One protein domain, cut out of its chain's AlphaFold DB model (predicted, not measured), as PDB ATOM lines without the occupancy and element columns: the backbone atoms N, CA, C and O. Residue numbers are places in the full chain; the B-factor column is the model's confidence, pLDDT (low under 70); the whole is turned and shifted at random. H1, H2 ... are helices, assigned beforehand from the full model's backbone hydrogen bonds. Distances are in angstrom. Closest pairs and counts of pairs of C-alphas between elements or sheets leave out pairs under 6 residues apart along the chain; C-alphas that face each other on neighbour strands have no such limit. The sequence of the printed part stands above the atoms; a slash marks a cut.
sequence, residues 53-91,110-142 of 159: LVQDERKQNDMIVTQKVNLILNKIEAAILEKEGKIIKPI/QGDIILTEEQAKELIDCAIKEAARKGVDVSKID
ATOM      1  N   LEU A  53     -65.449  52.044 -19.538       57.31
ATOM      2  CA  LEU A  53     -64.008  52.300 -19.479       57.31
ATOM      3  C   LEU A  53     -63.266  51.247 -18.631       57.31
ATOM      4  O   LEU A  53     -62.204  50.765 -19.010       57.31
ATOM      5  N   VAL A  54     -63.851  50.846 -17.495       59.53
ATOM      6  CA  VAL A  54     -63.276  49.825 -16.601       59.53
ATOM      7  C   VAL A  54     -63.302  48.424 -17.226       59.53
ATOM      8  O   VAL A  54     -62.396  47.629 -16.970       59.53
ATOM      9  N   GLN A  55     -64.315  48.093 -18.035       57.62
ATOM     10  CA  GLN A  55     -64.362  46.804 -18.735       57.62
ATOM     11  C   GLN A  55     -63.317  46.703 -19.849       57.62
ATOM     12  O   GLN A  55     -62.709  45.642 -20.002       57.62
ATOM     13  N   ASP A  56     -63.081  47.787 -20.585       61.41
ATOM     14  CA  ASP A  56     -62.074  47.809 -21.648       61.41
ATOM     15  C   ASP A  56     -60.648  47.747 -21.078       61.41
ATOM     16  O   ASP A  56     -59.826  46.980 -21.577       61.41
ATOM     17  N   GLU A  57     -60.376  48.435 -19.961       61.12
ATOM     18  CA  GLU A  57     -59.087  48.343 -19.254       61.12
ATOM     19  C   GLU A  57     -58.796  46.924 -18.739       61.12
ATOM     20  O   GLU A  57     -57.669  46.441 -18.857       61.12
ATOM     21  N   ARG A  58     -59.802  46.228 -18.183       61.94
ATOM     22  CA  ARG A  58     -59.640  44.837 -17.720       61.94
ATOM     23  C   ARG A  58     -59.355  43.886 -18.875       61.94
ATOM     24  O   ARG A  58     -58.400  43.125 -18.798       61.94
ATOM     25  N   LYS A  59     -60.127  43.972 -19.962       67.06
ATOM     26  CA  LYS A  59     -59.898  43.148 -21.158       67.06
ATOM     27  C   LYS A  59     -58.511  43.381 -21.747       67.06
ATOM     28  O   LYS A  59     -57.837  42.426 -22.112       67.06
ATOM     29  N   GLN A  60     -58.068  44.636 -21.807       71.19
ATOM     30  CA  GLN A  60     -56.730  44.967 -22.288       71.19
ATOM     31  C   GLN A  60     -55.636  44.401 -21.369       71.19
ATOM     32  O   GLN A  60     -54.630  43.893 -21.858       71.19
ATOM     33  N   ASN A  61     -55.845  44.431 -20.051       76.75
ATOM     34  CA  ASN A  61     -54.934  43.818 -19.089       76.75
ATOM     35  C   ASN A  61     -54.870  42.290 -19.246       76.75
ATOM     36  O   ASN A  61     -53.781  41.731 -19.329       76.75
ATOM     37  N   ASP A  62     -56.016  41.620 -19.369       80.56
ATOM     38  CA  ASP A  62     -56.086  40.165 -19.553       80.56
ATOM     39  C   ASP A  62     -55.435  39.733 -20.882       80.56
ATOM     40  O   ASP A  62     -54.756  38.706 -20.969       80.56
ATOM     41  N   MET A  63     -55.544  40.564 -21.924       80.44
ATOM     42  CA  MET A  63     -54.802  40.378 -23.174       80.44
ATOM     43  C   MET A  63     -53.288  40.499 -22.973       80.44
ATOM     44  O   MET A  63     -52.542  39.711 -23.544       80.44
ATOM     45  N   ILE A  64     -52.793  41.447 -22.179       81.62
ATOM     46  CA  ILE A  64     -51.349  41.560 -21.908       81.62
ATOM     47  C   ILE A  64     -50.858  40.344 -21.108       81.62
ATOM     48  O   ILE A  64     -49.841  39.734 -21.454       81.62
ATOM     49  N   VAL A  65     -51.624  39.940 -20.094       84.88
ATOM     50  CA  VAL A  65     -51.376  38.743 -19.281       84.88
ATOM     51  C   VAL A  65     -51.263  37.500 -20.164       84.88
ATOM     52  O   VAL A  65     -50.266  36.781 -20.100       84.88
ATOM     53  N   THR A  66     -52.233  37.279 -21.051       84.81
ATOM     54  CA  THR A  66     -52.260  36.118 -21.956       84.81
ATOM     55  C   THR A  66     -51.016  36.057 -22.850       84.81
ATOM     56  O   THR A  66     -50.401  35.002 -23.013       84.81
ATOM     57  N   GLN A  67     -50.584  37.201 -23.383       83.56
ATOM     58  CA  GLN A  67     -49.405  37.318 -24.248       83.56
ATOM     59  C   GLN A  67     -48.134  36.902 -23.508       83.56
ATOM     60  O   GLN A  67     -47.313  36.141 -24.031       83.56
ATOM     61  N   LYS A  68     -47.981  37.385 -22.272       84.88
ATOM     62  CA  LYS A  68     -46.852  37.030 -21.412       84.88
ATOM     63  C   LYS A  68     -46.843  35.551 -21.063       84.88
ATOM     64  O   LYS A  68     -45.797  34.918 -21.161       84.88
ATOM     65  N   VAL A  69     -47.997  34.995 -20.707       88.88
ATOM     66  CA  VAL A  69     -48.127  33.567 -20.395       88.88
ATOM     67  C   VAL A  69     -47.703  32.725 -21.587       88.88
ATOM     68  O   VAL A  69     -46.850  31.860 -21.429       88.88
ATOM     69  N   ASN A  70     -48.198  33.023 -22.791       84.94
ATOM     70  CA  ASN A  70     -47.816  32.290 -23.999       84.94
ATOM     71  C   ASN A  70     -46.302  32.345 -24.252       84.94
ATOM     72  O   ASN A  70     -45.687  31.332 -24.580       84.94
ATOM     73  N   LEU A  71     -45.664  33.501 -24.039       86.94
ATOM     74  CA  LEU A  71     -44.206  33.622 -24.125       86.94
ATOM     75  C   LEU A  71     -43.474  32.739 -23.106       86.94
ATOM     76  O   LEU A  71     -42.448  32.147 -23.445       86.94
ATOM     77  N   ILE A  72     -43.969  32.661 -21.872       87.38
ATOM     78  CA  ILE A  72     -43.375  31.844 -20.808       87.38
ATOM     79  C   ILE A  72     -43.556  30.356 -21.119       87.38
ATOM     80  O   ILE A  72     -42.579  29.606 -21.100       87.38
ATOM     81  N   LEU A  73     -44.773  29.942 -21.479       88.38
ATOM     82  CA  LEU A  73     -45.099  28.563 -21.835       88.38
ATOM     83  C   LEU A  73     -44.258  28.078 -23.018       88.38
ATOM     84  O   LEU A  73     -43.651  27.015 -22.924       88.38
ATOM     85  N   ASN A  74     -44.110  28.890 -24.068       87.25
ATOM     86  CA  ASN A  74     -43.274  28.551 -25.223       87.25
ATOM     87  C   ASN A  74     -41.800  28.341 -24.839       87.25
ATOM     88  O   ASN A  74     -41.132  27.464 -25.386       87.25
ATOM     89  N   LYS A  75     -41.262  29.127 -23.892       88.44
ATOM     90  CA  LYS A  75     -39.885  28.940 -23.403       88.44
ATOM     91  C   LYS A  75     -39.738  27.642 -22.609       88.44
ATOM     92  O   LYS A  75     -38.734  26.950 -22.771       88.44
ATOM     93  N   ILE A  76     -40.719  27.322 -21.763       86.56
ATOM     94  CA  ILE A  76     -40.732  26.078 -20.984       86.56
ATOM     95  C   ILE A  76     -40.841  24.875 -21.928       86.56
ATOM     96  O   ILE A  76     -40.046  23.942 -21.825       86.56
ATOM     97  N   GLU A  77     -41.769  24.919 -22.884       87.19
ATOM     98  CA  GLU A  77     -41.949  23.872 -23.889       87.19
ATOM     99  C   GLU A  77     -40.670  23.664 -24.704       87.19
ATOM    100  O   GLU A  77     -40.194  22.535 -24.813       87.19
ATOM    101  N   ALA A  78     -40.055  24.736 -25.208       85.38
ATOM    102  CA  ALA A  78     -38.803  24.643 -25.952       85.38
ATOM    103  C   ALA A  78     -37.688  23.971 -25.130       85.38
ATOM    104  O   ALA A  78     -36.967  23.126 -25.660       85.38
ATOM    105  N   ALA A  79     -37.571  24.290 -23.836       87.12
ATOM    106  CA  ALA A  79     -36.591  23.664 -22.948       87.12
ATOM    107  C   ALA A  79     -36.870  22.163 -22.730       87.12
ATOM    108  O   ALA A  79     -35.938  21.354 -22.715       87.12
ATOM    109  N   ILE A  80     -38.145  21.774 -22.611       86.94
ATOM    110  CA  ILE A  80     -38.558  20.364 -22.542       86.94
ATOM    111  C   ILE A  80     -38.222  19.638 -23.843       86.94
ATOM    112  O   ILE A  80     -37.605  18.575 -23.812       86.94
ATOM    113  N   LEU A  81     -38.575  20.215 -24.988       87.12
ATOM    114  CA  LEU A  81     -38.327  19.614 -26.294       87.12
ATOM    115  C   LEU A  81     -36.829  19.509 -26.622       87.12
ATOM    116  O   LEU A  81     -36.415  18.525 -27.237       87.12
ATOM    117  N   GLU A  82     -36.008  20.470 -26.183       85.44
ATOM    118  CA  GLU A  82     -34.543  20.391 -26.267       85.44
ATOM    119  C   GLU A  82     -34.014  19.213 -25.432       85.44
ATOM    120  O   GLU A  82     -33.217  18.410 -25.920       85.44
ATOM    121  N   LYS A  83     -34.501  19.051 -24.194       87.06
ATOM    122  CA  LYS A  83     -34.117  17.937 -23.312       87.06
ATOM    123  C   LYS A  83     -34.536  16.573 -23.863       87.06
ATOM    124  O   LYS A  83     -33.791  15.606 -23.720       87.06
ATOM    125  N   GLU A  84     -35.710  16.495 -24.484       86.25
ATOM    126  CA  GLU A  84     -36.224  15.284 -25.134       86.25
ATOM    127  C   GLU A  84     -35.543  14.989 -26.485       86.25
ATOM    128  O   GLU A  84     -35.846  13.972 -27.107       86.25
ATOM    129  N   GLY A  85     -34.635  15.854 -26.956       81.81
ATOM    130  CA  GLY A  85     -33.942  15.692 -28.237       81.81
ATOM    131  C   GLY A  85     -34.846  15.874 -29.459       81.81
ATOM    132  O   GLY A  85     -34.474  15.485 -30.563       81.81
ATOM    133  N   LYS A  86     -36.039  16.452 -29.271       82.19
ATOM    134  CA  LYS A  86     -37.016  16.727 -30.336       82.19
ATOM    135  C   LYS A  86     -36.707  18.014 -31.092       82.19
ATOM    136  O   LYS A  86     -37.094  18.150 -32.248       82.19
ATOM    137  N   ILE A  87     -36.002  18.943 -30.449       73.75
ATOM    138  CA  ILE A  87     -35.476  20.152 -31.078       73.75
ATOM    139  C   ILE A  87     -33.962  20.147 -30.904       73.75
ATOM    140  O   ILE A  87     -33.447  20.124 -29.789       73.75
ATOM    141  N   ILE A  88     -33.241  20.192 -32.021       64.31
ATOM    142  CA  ILE A  88     -31.815  20.508 -32.033       64.31
ATOM    143  C   ILE A  88     -31.737  22.031 -32.047       64.31
ATOM    144  O   ILE A  88     -32.349  22.650 -32.920       64.31
ATOM    145  N   LYS A  89     -31.026  22.635 -31.081       57.25
ATOM    146  CA  LYS A  89     -30.774  24.086 -31.051       57.25
ATOM    147  C   LYS A  89     -30.445  24.562 -32.468       57.25
ATOM    148  O   LYS A  89     -29.448  24.088 -33.021       57.25
ATOM    149  N   PRO A  90     -31.248  25.455 -33.072       49.28
ATOM    150  CA  PRO A  90     -30.899  25.982 -34.373       49.28
ATOM    151  C   PRO A  90     -29.553  26.689 -34.229       49.28
ATOM    152  O   PRO A  90     -29.387  27.589 -33.401       49.28
ATOM    153  N   ILE A  91     -28.576  26.244 -35.018       50.31
ATOM    154  CA  ILE A  91     -27.375  27.024 -35.293       50.31
ATOM    155  C   ILE A  91     -27.907  28.344 -35.843       50.31
ATOM    156  O   ILE A  91     -28.640  28.341 -36.831       50.31
ATOM    157  N   GLN A 110     -59.681  35.141 -33.677       49.69
ATOM    158  CA  GLN A 110     -61.010  34.801 -33.181       49.69
ATOM    159  C   GLN A 110     -61.029  33.316 -32.776       49.69
ATOM    160  O   GLN A 110     -61.078  32.440 -33.634       49.69
ATOM    161  N   GLY A 111     -60.953  33.052 -31.470       63.44
ATOM    162  CA  GLY A 111     -60.829  31.704 -30.903       63.44
ATOM    163  C   GLY A 111     -59.736  31.572 -29.842       63.44
ATOM    164  O   GLY A 111     -59.745  30.591 -29.100       63.44
ATOM    165  N   ASP A 112     -58.841  32.556 -29.726       71.69
ATOM    166  CA  ASP A 112     -57.819  32.546 -28.682       71.69
ATOM    167  C   ASP A 112     -58.443  32.738 -27.295       71.69
ATOM    168  O   ASP A 112     -59.328  33.575 -27.085       71.69
ATOM    169  N   ILE A 113     -57.972  31.942 -26.335       79.62
ATOM    170  CA  ILE A 113     -58.428  32.001 -24.947       79.62
ATOM    171  C   ILE A 113     -57.711  33.163 -24.261       79.62
ATOM    172  O   ILE A 113     -56.492  33.139 -24.102       79.62
ATOM    173  N   ILE A 114     -58.481  34.161 -23.832       84.56
ATOM    174  CA  ILE A 114     -57.991  35.240 -22.974       84.56
ATOM    175  C   ILE A 114     -58.017  34.749 -21.527       84.56
ATOM    176  O   ILE A 114     -59.054  34.314 -21.025       84.56
ATOM    177  N   LEU A 115     -56.860  34.798 -20.882       82.81
ATOM    178  CA  LEU A 115     -56.637  34.319 -19.530       82.81
ATOM    179  C   LEU A 115     -56.782  35.457 -18.527       82.81
ATOM    180  O   LEU A 115     -56.220  36.538 -18.700       82.81
ATOM    181  N   THR A 116     -57.466  35.162 -17.429       85.56
ATOM    182  CA  THR A 116     -57.338  35.954 -16.203       85.56
ATOM    183  C   THR A 116     -55.964  35.730 -15.564       85.56
ATOM    184  O   THR A 116     -55.290  34.732 -15.825       85.56
ATOM    185  N   GLU A 117     -55.552  36.637 -14.681       84.12
ATOM    186  CA  GLU A 117     -54.278  36.537 -13.954       84.12
ATOM    187  C   GLU A 117     -54.154  35.252 -13.111       84.12
ATOM    188  O   GLU A 117     -53.076  34.666 -13.016       84.12
ATOM    189  N   GLU A 118     -55.255  34.776 -12.530       86.00
ATOM    190  CA  GLU A 118     -55.274  33.534 -11.746       86.00
ATOM    191  C   GLU A 118     -55.046  32.312 -12.647       86.00
ATOM    192  O   GLU A 118     -54.134  31.523 -12.400       86.00
ATOM    193  N   GLN A 119     -55.783  32.213 -13.759       87.56
ATOM    194  CA  GLN A 119     -55.610  31.140 -14.749       87.56
ATOM    195  C   GLN A 119     -54.202  31.141 -15.356       87.56
ATOM    196  O   GLN A 119     -53.603  30.090 -15.579       87.56
ATOM    197  N   ALA A 120     -53.653  32.330 -15.602       88.00
ATOM    198  CA  ALA A 120     -52.287  32.522 -16.060       88.00
ATOM    199  C   ALA A 120     -51.261  31.916 -15.089       88.00
ATOM    200  O   ALA A 120     -50.370  31.173 -15.512       88.00
ATOM    201  N   LYS A 121     -51.404  32.189 -13.786       89.94
ATOM    202  CA  LYS A 121     -50.523  31.650 -12.735       89.94
ATOM    203  C   LYS A 121     -50.637  30.129 -12.632       89.94
ATOM    204  O   LYS A 121     -49.610  29.452 -12.574       89.94
ATOM    205  N   GLU A 122     -51.852  29.587 -12.677       91.31
ATOM    206  CA  GLU A 122     -52.088  28.137 -12.644       91.31
ATOM    207  C   GLU A 122     -51.447  27.413 -13.834       91.31
ATOM    208  O   GLU A 122     -50.800  26.378 -13.655       91.31
ATOM    209  N   LEU A 123     -51.568  27.969 -15.045       91.12
ATOM    210  CA  LEU A 123     -50.972  27.386 -16.250       91.12
ATOM    211  C   LEU A 123     -49.444  27.363 -16.186       91.12
ATOM    212  O   LEU A 123     -48.830  26.350 -16.531       91.12
ATOM    213  N   ILE A 124     -48.824  28.449 -15.716       91.31
ATOM    214  CA  ILE A 124     -47.370  28.500 -15.531       91.31
ATOM    215  C   ILE A 124     -46.922  27.478 -14.485       91.31
ATOM    216  O   ILE A 124     -45.965  26.747 -14.731       91.31
ATOM    217  N   ASP A 125     -47.616  27.372 -13.350       92.88
ATOM    218  CA  ASP A 125     -47.284  26.391 -12.311       92.88
ATOM    219  C   ASP A 125     -47.396  24.946 -12.831       92.88
ATOM    220  O   ASP A 125     -46.505  24.122 -12.610       92.88
ATOM    221  N   CYS A 126     -48.439  24.644 -13.613       91.94
ATOM    222  CA  CYS A 126     -48.578  23.352 -14.287       91.94
ATOM    223  C   CYS A 126     -47.396  23.063 -15.224       91.94
ATOM    224  O   CYS A 126     -46.827  21.969 -15.185       91.94
ATOM    225  N   ALA A 127     -46.989  24.046 -16.027       91.12
ATOM    226  CA  ALA A 127     -45.865  23.907 -16.945       91.12
ATOM    227  C   ALA A 127     -44.526  23.714 -16.210       91.12
ATOM    228  O   ALA A 127     -43.714  22.881 -16.620       91.12
ATOM    229  N   ILE A 128     -44.303  24.417 -15.095       92.94
ATOM    230  CA  ILE A 128     -43.107  24.256 -14.253       92.94
ATOM    231  C   ILE A 128     -43.059  22.853 -13.642       92.94
ATOM    232  O   ILE A 128     -42.012  22.202 -13.682       92.94
ATOM    233  N   LYS A 129     -44.180  22.352 -13.106       94.31
ATOM    234  CA  LYS A 129     -44.262  20.988 -12.556       94.31
ATOM    235  C   LYS A 129     -43.957  19.937 -13.616       94.31
ATOM    236  O   LYS A 129     -43.227  18.985 -13.340       94.31
ATOM    237  N   GLU A 130     -44.473  20.121 -14.826       90.50
ATOM    238  CA  GLU A 130     -44.193  19.224 -15.944       90.50
ATOM    239  C   GLU A 130     -42.714  19.277 -16.356       90.50
ATOM    240  O   GLU A 130     -42.082  18.231 -16.510       90.50
ATOM    241  N   ALA A 131     -42.116  20.468 -16.435       90.25
ATOM    242  CA  ALA A 131     -40.686  20.627 -16.694       90.25
ATOM    243  C   ALA A 131     -39.828  19.927 -15.625       90.25
ATOM    244  O   ALA A 131     -38.910  19.171 -15.957       90.25
ATOM    245  N   ALA A 132     -40.175  20.090 -14.346       92.38
ATOM    246  CA  ALA A 132     -39.504  19.417 -13.238       92.38
ATOM    247  C   ALA A 132     -39.631  17.888 -13.336       92.38
ATOM    248  O   ALA A 132     -38.638  17.172 -13.189       92.38
ATOM    249  N   ARG A 133     -40.823  17.374 -13.676       93.88
ATOM    250  CA  ARG A 133     -41.063  15.940 -13.924       93.88
ATOM    251  C   ARG A 133     -40.193  15.394 -15.061       93.88
ATOM    252  O   ARG A 133     -39.798  14.231 -15.031       93.88
ATOM    253  N   LYS A 134     -39.882  16.231 -16.053       90.75
ATOM    254  CA  LYS A 134     -39.002  15.925 -17.193       90.75
ATOM    255  C   LYS A 134     -37.513  16.159 -16.900       90.75
ATOM    256  O   LYS A 134     -36.676  15.915 -17.770       90.75
ATOM    257  N   GLY A 135     -37.161  16.606 -15.693       89.94
ATOM    258  CA  GLY A 135     -35.782  16.908 -15.306       89.94
ATOM    259  C   GLY A 135     -35.200  18.124 -16.032       89.94
ATOM    260  O   GLY A 135     -34.006  18.140 -16.347       89.94
ATOM    261  N   VAL A 136     -36.046  19.106 -16.349       90.44
ATOM    262  CA  VAL A 136     -35.683  20.377 -16.984       90.44
ATOM    263  C   VAL A 136     -35.636  21.466 -15.920       90.44
ATOM    264  O   VAL A 136     -36.591  21.655 -15.171       90.44
ATOM    265  N   ASP A 137     -34.523  22.193 -15.867       89.81
ATOM    266  CA  ASP A 137     -34.376  23.363 -15.004       89.81
ATOM    267  C   ASP A 137     -34.897  24.617 -15.721       89.81
ATOM    268  O   ASP A 137     -34.364  25.026 -16.755       89.81
ATOM    269  N   VAL A 138     -35.939  25.223 -15.153       88.38
ATOM    270  CA  VAL A 138     -36.602  26.432 -15.666       88.38
ATOM    271  C   VAL A 138     -36.282  27.684 -14.843       88.38
ATOM    272  O   VAL A 138     -36.831  28.744 -15.119       88.38
ATOM    273  N   SER A 139     -35.356  27.610 -13.878       88.38
ATOM    274  CA  SER A 139     -34.990  28.730 -12.987       88.38
ATOM    275  C   SER A 139     -34.488  29.987 -13.709       88.38
ATOM    276  O   SER A 139     -34.522  31.084 -13.158       88.38
ATOM    277  N   LYS A 140     -34.017  29.837 -14.951       88.19
ATOM    278  CA  LYS A 140     -33.526  30.933 -15.802       88.19
ATOM    279  C   LYS A 140     -34.623  31.602 -16.631       88.19
ATOM    280  O   LYS A 140     -34.340  32.577 -17.326       88.19
ATOM    281  N   ILE A 141     -35.841  31.061 -16.625       86.56
ATOM    282  CA  ILE A 141     -36.982  31.626 -17.341       86.56
ATOM    283  C   ILE A 141     -37.654  32.632 -16.408       86.56
ATOM    284  O   ILE A 141     -38.025  32.290 -15.290       86.56
ATOM    285  N   ASP A 142     -37.803  33.875 -16.865       88.00
ATOM    286  CA  ASP A 142     -38.618  34.863 -16.158       88.00
ATOM    287  C   ASP A 142     -40.090  34.446 -16.231       88.00
ATOM    288  O   ASP A 142     -40.663  34.397 -17.321       88.00
TER     289      ASP A 142
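Overview. This is residues 53 to 91 and 110 to 142 of the 159 residues of an uncharacterized protein of Strongyloides ratti (UniProt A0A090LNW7). One long helix, H1, makes the longest axis, and a shorter helix, H2, packs side by side with it, running the same way. Unnamed stretches follow H1, precede H2 and follow H2. The printed part has 72 residues with two named helices, H1 then H2, and no named strand; its class is all helix. It is loose, with a radius of gyration of the C-alphas of 14.6 A, and elongated, spanning 48 by 25 by 22 A.

Arrangement. H1, residues 53 to 83, touches H2, residues 117 to 133. Their closest C-alphas, those of Val 69 and Ala 120, are 6.1 A apart. The helices run the same way at a shallow tilt of 6 degrees. In H1 and H2 every O i to N i+4 pair is within hydrogen-bond range.

Along the chain. H1 is 45.7 A long from C-alpha 53 at (-64.008, 52.300, -19.479) to C-alpha 83. H2 is 24.5 A long and ends with C-alpha 133 at (-41.063, 15.940, -13.924).

Size, cuts and confidence. The two C-alphas farthest apart, those of Leu 53 and Gly 85, are 48.2 A apart. The link from H1 to H2 is across the cut: residues 92 to 109 are not printed, and C-alphas 91 and 110 are 34.6 A apart. The pLDDT is under 70 in residues 53 to 59, 88 to 91 and 110 to 111.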